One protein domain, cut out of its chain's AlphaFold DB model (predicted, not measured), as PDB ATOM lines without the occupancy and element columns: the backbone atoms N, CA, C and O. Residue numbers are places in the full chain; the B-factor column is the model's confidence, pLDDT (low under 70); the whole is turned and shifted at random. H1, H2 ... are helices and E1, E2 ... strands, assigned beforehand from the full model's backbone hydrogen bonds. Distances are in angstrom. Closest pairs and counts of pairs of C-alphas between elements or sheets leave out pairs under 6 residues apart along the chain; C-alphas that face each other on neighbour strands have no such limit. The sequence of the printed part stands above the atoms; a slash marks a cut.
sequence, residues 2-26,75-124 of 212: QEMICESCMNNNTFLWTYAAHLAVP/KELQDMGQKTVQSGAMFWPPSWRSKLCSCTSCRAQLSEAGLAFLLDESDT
ATOM      1  N   GLN A   2     462.184 381.761 390.317       85.31
ATOM      2  CA  GLN A   2     462.859 380.940 391.334       85.31
ATOM      3  C   GLN A   2     461.863 380.605 392.440       85.31
ATOM      4  O   GLN A   2     460.972 381.406 392.722       85.31
ATOM      5  N   GLU A   3     462.011 379.440 393.052       91.25
ATOM      6  CA  GLU A   3     461.134 378.997 394.135       91.25
ATOM      7  C   GLU A   3     461.863 379.031 395.461       91.25
ATOM      8  O   GLU A   3     463.076 378.850 395.506       91.25
ATOM      9  N   MET A   4     461.124 379.266 396.538       93.62
ATOM     10  CA  MET A   4     461.690 379.440 397.867       93.62
ATOM     11  C   MET A   4     461.037 378.469 398.844       93.62
ATOM     12  O   MET A   4     459.812 378.356 398.886       93.62
ATOM     13  N   ILE A   5     461.863 377.781 399.631       93.75
ATOM     14  CA  ILE A   5     461.428 377.004 400.794       93.75
ATOM     15  C   ILE A   5     461.959 377.711 402.036       93.75
ATOM     16  O   ILE A   5     463.158 377.977 402.145       93.75
ATOM     17  N   CYS A   6     461.063 378.039 402.966       94.75
ATOM     18  CA  CYS A   6     461.429 378.765 404.176       94.75
ATOM     19  C   CYS A   6     462.309 377.922 405.111       94.75
ATOM     20  O   CYS A   6     462.299 376.690 405.065       94.75
ATOM     21  N   GLU A   7     463.037 378.597 406.002       94.06
ATOM     22  CA  GLU A   7     463.965 377.960 406.943       94.06
ATOM     23  C   GLU A   7     463.293 376.891 407.816       94.06
ATOM     24  O   GLU A   7     463.834 375.803 407.989       94.06
ATOM     25  N   SER A   8     462.085 377.152 408.323       94.12
ATOM     26  CA  SER A   8     461.354 376.183 409.147       94.12
ATOM     27  C   SER A   8     461.019 374.904 408.375       94.12
ATOM     28  O   SER A   8     461.233 373.808 408.889       94.12
ATOM     29  N   CYS A   9     460.560 375.016 407.124       94.38
ATOM     30  CA  CYS A   9     460.291 373.856 406.274       94.38
ATOM     31  C   CYS A   9     461.570 373.092 405.911       94.38
ATOM     32  O   CYS A   9     461.537 371.862 405.880       94.38
ATOM     33  N   MET A  10     462.687 373.791 405.684       94.06
ATOM     34  CA  MET A  10     463.995 373.164 405.455       94.06
ATOM     35  C   MET A  10     464.494 372.412 406.698       94.06
ATOM     36  O   MET A  10     464.985 371.291 406.588       94.06
ATOM     37  N   ASN A  11     464.322 372.986 407.890       92.19
ATOM     38  CA  ASN A  11     464.750 372.374 409.151       92.19
ATOM     39  C   ASN A  11     463.891 371.168 409.543       92.19
ATOM     40  O   ASN A  11     464.423 370.181 410.048       92.19
ATOM     41  N   ASN A  12     462.589 371.206 409.251       94.06
ATOM     42  CA  ASN A  12     461.698 370.060 409.448       94.06
ATOM     43  C   ASN A  12     461.998 368.909 408.471       94.06
ATOM     44  O   ASN A  12     461.700 367.757 408.772       94.06
ATOM     45  N   ASN A  13     462.593 369.208 407.312       93.50
ATOM     46  CA  ASN A  13     462.843 368.255 406.232       93.50
ATOM     47  C   ASN A  13     464.324 368.229 405.862       93.50
ATOM     48  O   ASN A  13     464.731 368.668 404.786       93.50
ATOM     49  N   THR A  14     465.145 367.685 406.758       90.94
ATOM     50  CA  THR A  14     466.611 367.774 406.664       90.94
ATOM     51  C   THR A  14     467.203 367.159 405.393       90.94
ATOM     52  O   THR A  14     468.256 367.598 404.937       90.94
ATOM     53  N   PHE A  15     466.512 366.202 404.764       91.94
ATOM     54  CA  PHE A  15     466.918 365.621 403.481       91.94
ATOM     55  C   PHE A  15     466.936 366.646 402.331       91.94
ATOM     56  O   PHE A  15     467.677 366.472 401.363       91.94
ATOM     57  N   LEU A  16     466.164 367.737 402.429       93.62
ATOM     58  CA  LEU A  16     466.196 368.823 401.448       93.62
ATOM     59  C   LEU A  16     467.542 369.548 401.452       93.62
ATOM     60  O   LEU A  16     467.972 370.003 400.396       93.62
ATOM     61  N   TRP A  17     468.254 369.602 402.583       93.31
ATOM     62  CA  TRP A  17     469.599 370.186 402.632       93.31
ATOM     63  C   TRP A  17     470.608 369.408 401.790       93.31
ATOM     64  O   TRP A  17     471.497 370.020 401.206       93.31
ATOM     65  N   THR A  18     470.447 368.087 401.664       93.38
ATOM     66  CA  THR A  18     471.271 367.278 400.756       93.38
ATOM     67  C   THR A  18     471.082 367.743 399.316       93.38
ATOM     68  O   THR A  18     472.052 368.027 398.622       93.38
ATOM     69  N   TYR A  19     469.836 367.901 398.866       93.19
ATOM     70  CA  TYR A  19     469.566 368.437 397.532       93.19
ATOM     71  C   TYR A  19     470.065 369.871 397.381       93.19
ATOM     72  O   TYR A  19     470.647 370.219 396.356       93.19
ATOM     73  N   ALA A  20     469.871 370.695 398.406       92.50
ATOM     74  CA  ALA A  20     470.270 372.089 398.389       92.50
ATOM     75  C   ALA A  20     471.790 372.239 398.231       92.50
ATOM     76  O   ALA A  20     472.236 373.087 397.465       92.50
ATOM     77  N   ALA A  21     472.576 371.351 398.847       91.00
ATOM     78  CA  ALA A  21     474.027 371.362 398.733       91.00
ATOM     79  C   ALA A  21     474.551 371.162 397.304       91.00
ATOM     80  O   ALA A  21     475.634 371.647 396.979       91.00
ATOM     81  N   HIS A  22     473.774 370.495 396.449       89.19
ATOM     82  CA  HIS A  22     474.144 370.210 395.063       89.19
ATOM     83  C   HIS A  22     473.395 371.059 394.030       89.19
ATOM     84  O   HIS A  22     473.846 371.176 392.890       89.19
ATOM     85  N   LEU A  23     472.226 371.598 394.386       86.50
ATOM     86  CA  LEU A  23     471.311 372.236 393.439       86.50
ATOM     87  C   LEU A  23     471.080 373.718 393.708       86.50
ATOM     88  O   LEU A  23     470.771 374.441 392.762       86.50
ATOM     89  N   ALA A  24     471.143 374.162 394.964       76.56
ATOM     90  CA  ALA A  24     470.776 375.528 395.299       76.56
ATOM     91  C   ALA A  24     471.820 376.517 394.777       76.56
ATOM     92  O   ALA A  24     473.024 376.256 394.782       76.56
ATOM     93  N   VAL A  25     471.344 377.676 394.329       69.00
ATOM     94  CA  VAL A  25     472.228 378.797 394.011       69.00
ATOM     95  C   VAL A  25     472.736 379.351 395.345       69.00
ATOM     96  O   VAL A  25     471.917 379.509 396.254       69.00
ATOM     97  N   PRO A  26     474.037 379.662 395.504       58.16
ATOM     98  CA  PRO A  26     474.503 380.382 396.678       58.16
ATOM     99  C   PRO A  26     473.745 381.709 396.768       58.16
ATOM    100  O   PRO A  26     474.002 382.641 396.006       58.16
ATOM    101  N   LYS A  75     470.276 358.881 398.195       92.12
ATOM    102  CA  LYS A  75     471.344 358.166 398.902       92.12
ATOM    103  C   LYS A  75     472.705 358.464 398.277       92.12
ATOM    104  O   LYS A  75     473.622 358.817 398.998       92.12
ATOM    105  N   GLU A  76     472.792 358.466 396.946       92.56
ATOM    106  CA  GLU A  76     474.020 358.844 396.231       92.56
ATOM    107  C   GLU A  76     474.520 360.241 396.642       92.56
ATOM    108  O   GLU A  76     475.697 360.419 396.939       92.56
ATOM    109  N   LEU A  77     473.625 361.235 396.721       90.50
ATOM    110  CA  LEU A  77     473.993 362.590 397.149       90.50
ATOM    111  C   LEU A  77     474.371 362.661 398.639       90.50
ATOM    112  O   LEU A  77     475.230 363.453 399.019       90.50
ATOM    113  N   GLN A  78     473.752 361.841 399.492       89.94
ATOM    114  CA  GLN A  78     474.144 361.732 400.902       89.94
ATOM    115  C   GLN A  78     475.561 361.163 401.040       89.94
ATOM    116  O   GLN A  78     476.348 361.692 401.829       89.94
ATOM    117  N   ASP A  79     475.903 360.158 400.233       89.56
ATOM    118  CA  ASP A  79     477.218 359.513 400.231       89.56
ATOM    119  C   ASP A  79     478.322 360.441 399.700       89.56
ATOM    120  O   ASP A  79     479.453 360.403 400.183       89.56
ATOM    121  N   MET A  80     477.992 361.342 398.766       84.38
ATOM    122  CA  MET A  80     478.911 362.395 398.305       84.38
ATOM    123  C   MET A  80     479.286 363.397 399.410       84.38
ATOM    124  O   MET A  80     480.295 364.093 399.288       84.38
ATOM    125  N   GLY A  81     478.501 363.485 400.490       79.19
ATOM    126  CA  GLY A  81     478.878 364.188 401.718       79.19
ATOM    127  C   GLY A  81     479.048 365.707 401.596       79.19
ATOM    128  O   GLY A  81     479.634 366.322 402.491       79.19
ATOM    129  N   GLN A  82     478.550 366.334 400.523       80.38
ATOM    130  CA  GLN A  82     478.635 367.782 400.345       80.38
ATOM    131  C   GLN A  82     477.741 368.488 401.373       80.38
ATOM    132  O   GLN A  82     476.554 368.192 401.506       80.38
ATOM    133  N   LYS A  83     478.318 369.431 402.124       77.50
ATOM    134  CA  LYS A  83     477.615 370.176 403.175       77.50
ATOM    135  C   LYS A  83     477.558 371.652 402.820       77.50
ATOM    136  O   LYS A  83     478.576 372.255 402.498       77.50
ATOM    137  N   THR A  84     476.375 372.237 402.939       77.38
ATOM    138  CA  THR A  84     476.178 373.690 402.948       77.38
ATOM    139  C   THR A  84     475.800 374.153 404.342       77.38
ATOM    140  O   THR A  84     475.422 373.348 405.195       77.38
ATOM    141  N   VAL A  85     475.883 375.462 404.575       80.56
ATOM    142  CA  VAL A  85     475.305 376.073 405.774       80.56
ATOM    143  C   VAL A  85     473.808 375.748 405.789       80.56
ATOM    144  O   VAL A  85     473.082 376.127 404.873       80.56
ATOM    145  N   GLN A  86     473.368 374.995 406.797       84.06
ATOM    146  CA  GLN A  86     471.970 374.599 406.983       84.06
ATOM    147  C   GLN A  86     471.227 375.685 407.765       84.06
ATOM    148  O   GLN A  86     470.813 375.476 408.901       84.06
ATOM    149  N   SER A  87     471.160 376.889 407.198       87.00
ATOM    150  CA  SER A  87     470.462 378.019 407.810       87.00
ATOM    151  C   SER A  87     469.834 378.912 406.754       87.00
ATOM    152  O   SER A  87     470.360 379.060 405.650       87.00
ATOM    153  N   GLY A  88     468.714 379.519 407.130       90.25
ATOM    154  CA  GLY A  88     467.948 380.432 406.303       90.25
ATOM    155  C   GLY A  88     467.021 379.734 405.309       90.25
ATOM    156  O   GLY A  88     466.932 378.509 405.215       90.25
ATOM    157  N   ALA A  89     466.269 380.558 404.584       92.31
ATOM    158  CA  ALA A  89     465.425 380.101 403.491       92.31
ATOM    159  C   ALA A  89     466.276 379.778 402.255       92.31
ATOM    160  O   ALA A  89     467.242 380.482 401.960       92.31
ATOM    161  N   MET A  90     465.879 378.747 401.509       93.12
ATOM    162  CA  MET A  90     466.600 378.307 400.316       93.12
ATOM    163  C   MET A  90     465.840 378.651 399.047       93.12
ATOM    164  O   MET A  90     464.656 378.338 398.910       93.12
ATOM    165  N   PHE A  91     466.561 379.264 398.108       92.50
ATOM    166  CA  PHE A  91     466.088 379.549 396.761       92.50
ATOM    167  C   PHE A  91     466.585 378.476 395.800       92.50
ATOM    168  O   PHE A  91     467.781 378.187 395.707       92.50
ATOM    169  N   TRP A  92     465.652 377.890 395.068       92.62
ATOM    170  CA  TRP A  92     465.903 376.783 394.169       92.62
ATOM    171  C   TRP A  92     465.952 377.260 392.719       92.62
ATOM    172  O   TRP A  92     465.152 378.119 392.316       92.62
ATOM    173  N   PRO A  93     466.869 376.710 391.903       90.81
ATOM    174  CA  PRO A  93     466.905 377.026 390.487       90.81
ATOM    175  C   PRO A  93     465.633 376.523 389.788       90.81
ATOM    176  O   PRO A  93     464.967 375.604 390.276       90.81
ATOM    177  N   PRO A  94     465.306 377.069 388.605       88.69
ATOM    178  CA  PRO A  94     464.235 376.532 387.778       88.69
ATOM    179  C   PRO A  94     464.399 375.022 387.554       88.69
ATOM    180  O   PRO A  94     465.521 374.524 387.411       88.69
ATOM    181  N   SER A  95     463.277 374.301 387.527       89.12
ATOM    182  CA  SER A  95     463.240 372.852 387.285       89.12
ATOM    183  C   SER A  95     464.047 372.024 388.298       89.12
ATOM    184  O   SER A  95     464.580 370.972 387.962       89.12
ATOM    185  N   TRP A  96     464.169 372.469 389.553       92.62
ATOM    186  CA  TRP A  96     464.801 371.661 390.602       92.62
ATOM    187  C   TRP A  96     463.950 370.448 391.018       92.62
ATOM    188  O   TRP A  96     464.524 369.420 391.369       92.62
ATOM    189  N   ARG A  97     462.610 370.525 390.920       93.38
ATOM    190  CA  ARG A  97     461.694 369.404 391.224       93.38
ATOM    191  C   ARG A  97     462.015 368.146 390.418       93.38
ATOM    192  O   ARG A  97     462.051 367.061 390.985       93.38
ATOM    193  N   SER A  98     462.360 368.287 389.135       92.19
ATOM    194  CA  SER A  98     462.747 367.156 388.274       92.19
ATOM    195  C   SER A  98     464.051 366.478 388.703       92.19
ATOM    196  O   SER A  98     464.362 365.366 388.275       92.19
ATOM    197  N   LYS A  99     464.834 367.136 389.566       92.25
ATOM    198  CA  LYS A  99     466.077 366.601 390.123       92.25
ATOM    199  C   LYS A  99     465.860 365.838 391.434       92.25
ATOM    200  O   LYS A  99     466.804 365.210 391.920       92.25
ATOM    201  N   LEU A 100     464.651 365.869 391.995       93.50
ATOM    202  CA  LEU A 100     464.293 365.058 393.153       93.50
ATOM    203  C   LEU A 100     464.242 363.577 392.774       93.50
ATOM    204  O   LEU A 100     463.902 363.202 391.653       93.50
ATOM    205  N   CYS A 101     464.612 362.717 393.719       94.81
ATOM    206  CA  CYS A 101     464.536 361.281 393.500       94.81
ATOM    207  C   CYS A 101     463.076 360.823 393.565       94.81
ATOM    208  O   CYS A 101     462.344 361.184 394.484       94.81
ATOM    209  N   SER A 102     462.673 359.992 392.608       93.62
ATOM    210  CA  SER A 102     461.305 359.491 392.480       93.62
ATOM    211  C   SER A 102     461.200 357.973 392.693       93.62
ATOM    212  O   SER A 102     460.219 357.354 392.277       93.62
ATOM    213  N   CYS A 103     462.186 357.363 393.361       94.50
ATOM    214  CA  CYS A 103     462.124 355.960 393.772       94.50
ATOM    215  C   CYS A 103     461.039 355.732 394.844       94.50
ATOM    216  O   CYS A 103     460.563 356.675 395.484       94.50
ATOM    217  N   THR A 104     460.649 354.475 395.061       94.50
ATOM    218  CA  THR A 104     459.582 354.092 396.004       94.50
ATOM    219  C   THR A 104     459.841 354.596 397.425       94.50
ATOM    220  O   THR A 104     458.943 355.174 398.036       94.50
ATOM    221  N   SER A 105     461.075 354.470 397.924       94.12
ATOM    222  CA  SER A 105     461.444 354.944 399.263       94.12
ATOM    223  C   SER A 105     461.375 356.466 399.390       94.12
ATOM    224  O   SER A 105     460.830 356.970 400.368       94.12
ATOM    225  N   CYS A 106     461.881 357.217 398.402       94.06
ATOM    226  CA  CYS A 106     461.836 358.681 398.438       94.06
ATOM    227  C   CYS A 106     460.405 359.200 398.293       94.06
ATOM    228  O   CYS A 106     460.024 360.118 399.009       94.06
ATOM    229  N   ARG A 107     459.578 358.586 397.437       94.06
ATOM    230  CA  ARG A 107     458.151 358.931 397.333       94.06
ATOM    231  C   ARG A 107     457.415 358.717 398.653       94.06
ATOM    232  O   ARG A 107     456.636 359.585 399.044       94.06
ATOM    233  N   ALA A 108     457.667 357.603 399.344       94.69
ATOM    234  CA  ALA A 108     457.086 357.342 400.660       94.69
ATOM    235  C   ALA A 108     457.524 358.401 401.685       94.69
ATOM    236  O   ALA A 108     456.675 358.991 402.346       94.69
ATOM    237  N   GLN A 109     458.822 358.718 401.728       93.38
ATOM    238  CA  GLN A 109     459.379 359.717 402.643       93.38
ATOM    239  C   GLN A 109     458.825 361.130 402.380       93.38
ATOM    240  O   GLN A 109     458.453 361.832 403.318       93.38
ATOM    241  N   LEU A 110     458.700 361.537 401.110       94.00
ATOM    242  CA  LEU A 110     458.063 362.807 400.738       94.00
ATOM    243  C   LEU A 110     456.577 362.826 401.113       94.00
ATOM    244  O   LEU A 110     456.070 363.861 401.533       94.00
ATOM    245  N   SER A 111     455.872 361.705 400.961       94.69
ATOM    246  CA  SER A 111     454.443 361.616 401.286       94.69
ATOM    247  C   SER A 111     454.195 361.706 402.791       94.69
ATOM    248  O   SER A 111     453.312 362.446 403.213       94.69
ATOM    249  N   GLU A 112     455.001 361.011 403.597       94.62
ATOM    250  CA  GLU A 112     454.943 361.065 405.064       94.62
ATOM    251  C   GLU A 112     455.251 362.472 405.599       94.62
ATOM    252  O   GLU A 112     454.590 362.947 406.519       94.62
ATOM    253  N   ALA A 113     456.181 363.181 404.955       93.06
ATOM    254  CA  ALA A 113     456.493 364.577 405.249       93.06
ATOM    255  C   ALA A 113     455.432 365.589 404.757       93.06
ATOM    256  O   ALA A 113     455.578 366.789 404.988       93.06
ATOM    257  N   GLY A 114     454.384 365.148 404.046       93.94
ATOM    258  CA  GLY A 114     453.380 366.037 403.450       93.94
ATOM    259  C   GLY A 114     453.893 366.855 402.255       93.94
ATOM    260  O   GLY A 114     453.307 367.875 401.903       93.94
ATOM    261  N   LEU A 115     454.982 366.416 401.621       94.62
ATOM    262  CA  LEU A 115     455.685 367.091 400.525       94.62
ATOM    263  C   LEU A 115     455.501 366.397 399.164       94.62
ATOM    264  O   LEU A 115     456.268 366.637 398.233       94.62
ATOM    265  N   ALA A 116     454.486 365.540 399.017       93.88
ATOM    266  CA  ALA A 116     454.214 364.825 397.766       93.88
ATOM    267  C   ALA A 116     454.018 365.769 396.559       93.88
ATOM    268  O   ALA A 116     454.398 365.420 395.441       93.88
ATOM    269  N   PHE A 117     453.507 366.982 396.797       93.94
ATOM    270  CA  PHE A 117     453.329 368.023 395.782       93.94
ATOM    271  C   PHE A 117     454.642 368.485 395.127       93.94
ATOM    272  O   PHE A 117     454.638 368.980 394.006       93.94
ATOM    273  N   LEU A 118     455.798 368.289 395.777       93.88
ATOM    274  CA  LEU A 118     457.099 368.629 395.191       93.88
ATOM    275  C   LEU A 118     457.466 367.754 393.985       93.88
ATOM    276  O   LEU A 118     458.386 368.096 393.250       93.88
ATOM    277  N   LEU A 119     456.788 366.626 393.774       92.25
ATOM    278  CA  LEU A 119     457.002 365.786 392.594       92.25
ATOM    279  C   LEU A 119     456.164 366.229 391.391       92.25
ATOM    280  O   LEU A 119     456.411 365.762 390.282       92.25
ATOM    281  N   ASP A 120     455.184 367.106 391.600       92.50
ATOM    282  CA  ASP A 120     454.340 367.643 390.543       92.50
ATOM    283  C   ASP A 120     454.917 368.970 390.030       92.50
ATOM    284  O   ASP A 120     455.015 369.964 390.751       92.50
ATOM    285  N   GLU A 121     455.317 369.001 388.759       89.81
ATOM    286  CA  GLU A 121     455.816 370.219 388.108       89.81
ATOM    287  C   GLU A 121     454.708 371.252 387.849       89.81
ATOM    288  O   GLU A 121     454.995 372.436 387.656       89.81
ATOM    289  N   SER A 122     453.444 370.827 387.862       88.38
ATOM    290  CA  SER A 122     452.286 371.711 387.730       88.38
ATOM    291  C   SER A 122     451.845 372.331 389.059       88.38
ATOM    292  O   SER A 122     451.096 373.306 389.046       88.38
ATOM    293  N   ASP A 123     452.377 371.858 390.192       90.75
ATOM    294  CA  ASP A 123     452.121 372.408 391.529       90.75
ATOM    295  C   ASP A 123     453.167 373.480 391.901       90.75
ATOM    296  O   ASP A 123     453.854 373.449 392.929       90.75
ATOM    297  N   THR A 124     453.355 374.429 390.979       90.50
ATOM    298  CA  THR A 124     454.194 375.621 391.172       90.50
ATOM    299  C   THR A 124     453.326 376.870 391.142       90.50
ATOM    300  O   THR A 124     452.361 376.943 390.381       90.50
TER     301      THR A 124
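Overview. This is residues 2 to 26 and 75 to 124 of the 212 residues of the protein "Ubiquitin protein ligase E3 component n-recognin 7" of Iconisemion striatum (UniProt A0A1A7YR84). The model is two small lobes with a gap between them. One holds a short two-strand ribbon, E1 and E2, with H1 and H2 near it and H3 packed on H2, away from the ribbon; the other holds H4 and H5, and the strand E2 is joined to H4 by the long link 93 to 103. The printed part has 75 residues, in the order E1, H1, H2, H3, E2, H4, H5, with the two strands antiparallel. The class is mostly helix; the whole is compact, with a radius of gyration of the C-alphas of 11.7 A, and spans 27 by 27 by 21 A.

Along the chain. E1 is residues 3 to 5, from C-alpha 3 at (461.134, 378.997, 394.135). H1 is residues 7 to 12, 8.6 A long, and H2 residues 15 to 23, 12.8 A. After the cut come H3, residues 75 to 79, and E2, residues 90 to 92. H4 is residues 104 to 112, 12.3 A, and H5 residues 116 to 119, ending at C-alpha 119 at (457.002, 365.786, 392.594).

Arrangement. E1 and E2 are antiparallel at 149 degrees, with N 5 and O 90 within hydrogen-bond range at 2.9 A. H1 and H2 are close but not clearly touching, the closest C-alphas being those of Met 10 and Leu 16, 6.3 A. H2 and H3 touch, closest at the C-alphas of Thr 18 and Gln 78, 6.2 A. The closest C-alphas of H2 and E2 are those of Leu 23 and Trp 92, 7.1 A. H4 and H5 are close but not clearly touching, closest at Leu 110 and Ala 116, 5.3 A between C-alphas. Among the pairs that are apart are H2 and H4, and E2 and H5. Every O i to N i+4 pair is within hydrogen-bond range in H1, H3 and H4, and 3 of 5 in H2; H5 is too short for such a pair.

Size, cuts and confidence. The farthest C-alphas are those of Gly 81 and Ser 122, 31.0 A apart. Residues 27 to 74 are not printed, and C-alphas 26 and 75 are 22.5 A apart across that cut. Of the links printed whole, E2 to H4 is long. Residues 25 to 26 are under 70 in pLDDT.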